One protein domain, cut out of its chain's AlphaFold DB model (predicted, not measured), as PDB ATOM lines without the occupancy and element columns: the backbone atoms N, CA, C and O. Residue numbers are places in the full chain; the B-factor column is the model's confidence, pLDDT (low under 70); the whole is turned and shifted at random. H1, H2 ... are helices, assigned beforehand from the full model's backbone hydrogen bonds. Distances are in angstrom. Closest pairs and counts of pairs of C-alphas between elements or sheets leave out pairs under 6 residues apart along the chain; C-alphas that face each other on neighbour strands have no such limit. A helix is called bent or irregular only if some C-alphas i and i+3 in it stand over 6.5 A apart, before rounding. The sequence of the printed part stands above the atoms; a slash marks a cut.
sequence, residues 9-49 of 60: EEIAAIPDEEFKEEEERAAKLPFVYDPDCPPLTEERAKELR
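Overview. This is residues 9 to 49 of the 60 residues of an uncharacterized protein of Selenomonas sp (UniProt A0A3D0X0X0). The model is a wide open U, with the helix H2 and the long link of residues 29 to 41 making most of it, H1 at one tip and H3 near the other. The middle of the U is empty: the three helices are strung along the chain without touching each other. The printed part has 41 residues with three named helices, in the order H1, H2, H3, and no named strand; the class is all helix, with 23 of the 41 residues in helices. The whole is extended, with a radius of gyration of the C-alphas of 16.5 A, and its outline is flat, but only just, with spans of 39 by 26 by 13 A.

Along the chain. The longest helix is H2, residues 16 to 28, 13 residues and 18.8 A from first to last C-alpha. It begins at C-alpha 16, at (141.886, 155.753, 168.529), and ends at C-alpha 28, at (129.239, 162.092, 180.927). Before it stands H1, residues 9 to 12, 5.1 A long, with C-alpha 9 at (153.125, 163.489, 164.006). After it stands H3, residues 42 to 47, 8.6 A long, which ends at C-alpha 47, at (131.061, 188.943, 165.286). Of these helices, none is bent or irregular.

Arrangement. H2 touches no helix. H1 and H2 are apart, with no C-alpha of the one within 8 A of the other, although the link between them is tight, with 3 residues. H2 and H3 are apart by the same measure, and a long link of 13 residues joins them. H1 and H3 are apart too. There is no hairpin. In H2 and H3 every pair of O of residue i and N of residue i+4 is within hydrogen-bond range. H1, with 4 residues, is too short for such a pair, but its one pair of O of residue i and N of residue i+3 is within range.

Size, cuts and confidence. The C-alphas of Glu 9 and Pro 35 are the two farthest apart, at 39.9 A, and those of Glu 9 and Arg 49, the first and last printed, are 29.3 A apart. Residues 9 to 49 stand free: no C-alpha has another, 8 or more residues away along the chain, within 10 A. The long link, residues 29 to 41, has no named element, and its C-alphas lie 10 to 19 A from the mean of the C-alphas. The printed part has no cut. The mean pLDDT of the printed part is 81.5, and no printed residue is under 70.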
ATOM      1  N   GLU A   9     152.712 164.891 163.876       79.12
ATOM      2  CA  GLU A   9     153.125 163.489 164.006       79.12
ATOM      3  C   GLU A   9     152.765 162.932 165.387       79.12
ATOM      4  O   GLU A   9     152.282 161.810 165.490       79.12
ATOM      5  N   GLU A  10     152.917 163.742 166.438       81.12
ATOM      6  CA  GLU A  10     152.531 163.369 167.801       81.12
ATOM      7  C   GLU A  10     151.012 163.234 167.958       81.12
ATOM      8  O   GLU A  10     150.559 162.313 168.626       81.12
ATOM      9  N   ILE A  11     150.219 164.098 167.314       78.31
ATOM     10  CA  ILE A  11     148.749 163.988 167.320       78.31
ATOM     11  C   ILE A  11     148.297 162.735 166.561       78.31
ATOM     12  O   ILE A  11     147.393 162.037 167.009       78.31
ATOM     13  N   ALA A  12     148.930 162.435 165.424       77.94
ATOM     14  CA  ALA A  12     148.613 161.253 164.624       77.94
ATOM     15  C   ALA A  12     149.032 159.931 165.296       77.94
ATOM     16  O   ALA A  12     148.543 158.873 164.910       77.94
ATOM     17  N   ALA A  13     149.937 159.989 166.277       84.75
ATOM     18  CA  ALA A  13     150.374 158.837 167.058       84.75
ATOM     19  C   ALA A  13     149.450 158.515 168.251       84.75
ATOM     20  O   ALA A  13     149.640 157.476 168.885       84.75
ATOM     21  N   ILE A  14     148.471 159.376 168.561       81.19
ATOM     22  CA  ILE A  14     147.481 159.129 169.618       81.19
ATOM     23  C   ILE A  14     146.568 157.971 169.181       81.19
ATOM     24  O   ILE A  14     146.014 158.021 168.080       81.19
ATOM     25  N   PRO A  15     146.399 156.924 170.006       87.12
ATOM     26  CA  PRO A  15     145.570 155.782 169.648       87.12
ATOM     27  C   PRO A  15     144.078 156.143 169.618       87.12
ATOM     28  O   PRO A  15     143.576 156.878 170.466       87.12
ATOM     29  N   ASP A  16     143.336 155.542 168.684       83.31
ATOM     30  CA  ASP A  16     141.886 155.753 168.529       83.31
ATOM     31  C   ASP A  16     141.074 155.393 169.788       83.31
ATOM     32  O   ASP A  16     139.973 155.907 169.998       83.31
ATOM     33  N   GLU A  17     141.592 154.493 170.627       85.69
ATOM     34  CA  GLU A  17     140.970 154.131 171.905       85.69
ATOM     35  C   GLU A  17     141.008 155.289 172.910       85.69
ATOM     36  O   GLU A  17     139.984 155.556 173.537       85.69
ATOM     37  N   GLU A  18     142.113 156.042 172.987       81.50
ATOM     38  CA  GLU A  18     142.204 157.227 173.858       81.50
ATOM     39  C   GLU A  18     141.179 158.289 173.449       81.50
ATOM     40  O   GLU A  18     140.545 158.908 174.305       81.50
ATOM     41  N   PHE A  19     140.959 158.468 172.141       82.06
ATOM     42  CA  PHE A  19     139.937 159.387 171.647       82.06
ATOM     43  C   PHE A  19     138.529 158.965 172.070       82.06
ATOM     44  O   PHE A  19     137.754 159.803 172.533       82.06
ATOM     45  N   LYS A  20     138.200 157.673 171.964       84.25
ATOM     46  CA  LYS A  20     136.888 157.156 172.377       84.25
ATOM     47  C   LYS A  20     136.654 157.309 173.876       84.25
ATOM     48  O   LYS A  20     135.569 157.724 174.278       84.25
ATOM     49  N   GLU A  21     137.658 157.014 174.698       87.88
ATOM     50  CA  GLU A  21     137.554 157.169 176.151       87.88
ATOM     51  C   GLU A  21     137.345 158.638 176.556       87.88
ATOM     52  O   GLU A  21     136.520 158.931 177.428       87.88
ATOM     53  N   GLU A  22     138.037 159.574 175.898       83.44
ATOM     54  CA  GLU A  22     137.828 161.016 176.077       83.44
ATOM     55  C   GLU A  22     136.422 161.452 175.657       83.44
ATOM     56  O   GLU A  22     135.762 162.181 176.402       83.44
ATOM     57  N   GLU A  23     135.922 160.984 174.511       84.69
ATOM     58  CA  GLU A  23     134.563 161.293 174.054       84.69
ATOM     59  C   GLU A  23     133.503 160.776 175.035       84.69
ATOM     60  O   GLU A  23     132.586 161.515 175.411       84.69
ATOM     61  N   GLU A  24     133.639 159.538 175.517       86.94
ATOM     62  CA  GLU A  24     132.731 158.965 176.513       86.94
ATOM     63  C   GLU A  24     132.789 159.708 177.851       86.94
ATOM     64  O   GLU A  24     131.761 159.885 178.517       86.94
ATOM     65  N   ARG A  25     133.981 160.147 178.265       86.25
ATOM     66  CA  ARG A  25     134.164 160.952 179.474       86.25
ATOM     67  C   ARG A  25     133.513 162.321 179.317       86.25
ATOM     68  O   ARG A  25     132.761 162.731 180.200       86.25
ATOM     69  N   ALA A  26     133.754 162.995 178.196       84.19
ATOM     70  CA  ALA A  26     133.182 164.298 177.883       84.19
ATOM     71  C   ALA A  26     131.650 164.246 177.794       84.19
ATOM     72  O   ALA A  26     130.981 165.144 178.301       84.19
ATOM     73  N   ALA A  27     131.084 163.170 177.240       82.81
ATOM     74  CA  ALA A  27     129.638 162.965 177.169       82.81
ATOM     75  C   ALA A  27     128.976 162.784 178.549       82.81
ATOM     76  O   ALA A  27     127.802 163.114 178.718       82.81
ATOM     77  N   LYS A  28     129.714 162.265 179.541       89.19
ATOM     78  CA  LYS A  28     129.239 162.092 180.927       89.19
ATOM     79  C   LYS A  28     129.380 163.361 181.768       89.19
ATOM     80  O   LYS A  28     128.797 163.426 182.852       89.19
ATOM     81  N   LEU A  29     130.154 164.349 181.316       84.25
ATOM     82  CA  LEU A  29     130.306 165.601 182.047       84.25
ATOM     83  C   LEU A  29     128.980 166.373 182.045       84.25
ATOM     84  O   LEU A  29     128.355 166.532 180.995       84.25
ATOM     85  N   PRO A  30     128.533 166.882 183.207       81.38
ATOM     86  CA  PRO A  30     127.339 167.702 183.259       81.38
ATOM     87  C   PRO A  30     127.578 168.986 182.466       81.38
ATOM     88  O   PRO A  30     128.556 169.700 182.690       81.38
ATOM     89  N   PHE A  31     126.659 169.298 181.555       77.25
ATOM     90  CA  PHE A  31     126.669 170.584 180.874       77.25
ATOM     91  C   PHE A  31     126.221 171.663 181.867       77.25
ATOM     92  O   PHE A  31     125.030 171.829 182.129       77.25
ATOM     93  N   VAL A  32     127.182 172.359 182.471       77.50
ATOM     94  CA  VAL A  32     126.902 173.469 183.387       77.50
ATOM     95  C   VAL A  32     126.673 174.720 182.549       77.50
ATOM     96  O   VAL A  32     127.589 175.212 181.894       77.50
ATOM     97  N   TYR A  33     125.437 175.216 182.550       72.62
ATOM     98  CA  TYR A  33     125.129 176.500 181.932       72.62
ATOM     99  C   TYR A  33     125.624 177.611 182.856       72.62
ATOM    100  O   TYR A  33     125.206 177.688 184.010       72.62
ATOM    101  N   ASP A  34     126.531 178.443 182.358       82.69
ATOM    102  CA  ASP A  34     127.016 179.610 183.086       82.69
ATOM    103  C   ASP A  34     125.914 180.694 183.090       82.69
ATOM    104  O   ASP A  34     125.503 181.131 182.008       82.69
ATOM    105  N   PRO A  35     125.387 181.101 184.264       81.00
ATOM    106  CA  PRO A  35     124.321 182.097 184.356       81.00
ATOM    107  C   PRO A  35     124.765 183.504 183.935       81.00
ATOM    108  O   PRO A  35     123.916 184.309 183.556       81.00
ATOM    109  N   ASP A  36     126.069 183.793 183.971       85.88
ATOM    110  CA  ASP A  36     126.641 185.068 183.532       85.88
ATOM    111  C   ASP A  36     126.981 185.063 182.029       85.88
ATOM    112  O   ASP A  36     127.376 186.092 181.469       85.88
ATOM    113  N   CYS A  37     126.807 183.929 181.335       81.44
ATOM    114  CA  CYS A  37     127.036 183.839 179.898       81.44
ATOM    115  C   CYS A  37     125.881 184.511 179.131       81.44
ATOM    116  O   CYS A  37     124.745 184.024 179.164       81.44
ATOM    117  N   PRO A  38     126.132 185.629 178.420       80.88
ATOM    118  CA  PRO A  38     125.087 186.319 177.682       80.88
ATOM    119  C   PRO A  38     124.530 185.414 176.572       80.88
ATOM    120  O   PRO A  38     125.281 184.641 175.970       80.88
ATOM    121  N   PRO A  39     123.229 185.525 176.242       78.25
ATOM    122  CA  PRO A  39     122.640 184.716 175.187       78.25
ATOM    123  C   PRO A  39     123.379 184.952 173.866       78.25
ATOM    124  O   PRO A  39     123.663 186.091 173.485       78.25
ATOM    125  N   LEU A  40     123.677 183.868 173.148       78.88
ATOM    126  CA  LEU A  40     124.316 183.960 171.843       78.88
ATOM    127  C   LEU A  40     123.315 184.509 170.818       78.88
ATOM    128  O   LEU A  40     122.489 183.776 170.279       78.88
ATOM    129  N   THR A  41     123.390 185.810 170.549       82.75
ATOM    130  CA  THR A  41     122.596 186.465 169.502       82.75
ATOM    131  C   THR A  41     123.209 186.232 168.121       82.75
ATOM    132  O   THR A  41     124.405 185.958 167.993       82.75
ATOM    133  N   GLU A  42     122.419 186.379 167.053       79.44
ATOM    134  CA  GLU A  42     122.935 186.261 165.681       79.44
ATOM    135  C   GLU A  42     124.054 187.266 165.377       79.44
ATOM    136  O   GLU A  42     124.990 186.953 164.643       79.44
ATOM    137  N   GLU A  43     123.974 188.474 165.940       78.50
ATOM    138  CA  GLU A  43     125.002 189.505 165.783       78.50
ATOM    139  C   GLU A  43     126.307 189.096 166.461       78.50
ATOM    140  O   GLU A  43     127.362 189.150 165.831       78.50
ATOM    141  N   ARG A  44     126.232 188.576 167.694       77.81
ATOM    142  CA  ARG A  44     127.395 188.015 168.393       77.81
ATOM    143  C   ARG A  44     127.967 186.807 167.666       77.81
ATOM    144  O   ARG A  44     129.181 186.685 167.543       77.81
ATOM    145  N   ALA A  45     127.116 185.940 167.126       79.00
ATOM    146  CA  ALA A  45     127.563 184.790 166.349       79.00
ATOM    147  C   ALA A  45     128.284 185.200 165.052       79.00
ATOM    148  O   ALA A  45     129.263 184.559 164.658       79.00
ATOM    149  N   LYS A  46     127.833 186.283 164.402       76.75
ATOM    150  CA  LYS A  46     128.497 186.887 163.236       76.75
ATOM    151  C   LYS A  46     129.812 187.573 163.620       76.75
ATOM    152  O   LYS A  46     130.796 187.389 162.905       76.75
ATOM    153  N   GLU A  47     129.854 188.296 164.740       78.44
ATOM    154  CA  GLU A  47     131.061 188.943 165.286       78.44
ATOM    155  C   GLU A  47     132.155 187.911 165.600       78.44
ATOM    156  O   GLU A  47     133.295 188.053 165.154       78.44
ATOM    157  N   LEU A  48     131.778 186.813 166.261       79.06
ATOM    158  CA  LEU A  48     132.651 185.677 166.583       79.06
ATOM    159  C   LEU A  48     132.948 184.778 165.371       79.06
ATOM    160  O   LEU A  48     133.705 183.815 165.480       79.06
ATOM    161  N   ARG A  49     132.367 185.091 164.203       73.94
ATOM    162  CA  ARG A  49     132.544 184.378 162.929       73.94
ATOM    163  C   ARG A  49     132.278 182.876 163.033       73.94
ATOM    164  O   ARG A  49     132.969 182.075 162.400       73.94
TER     165      ARG A  49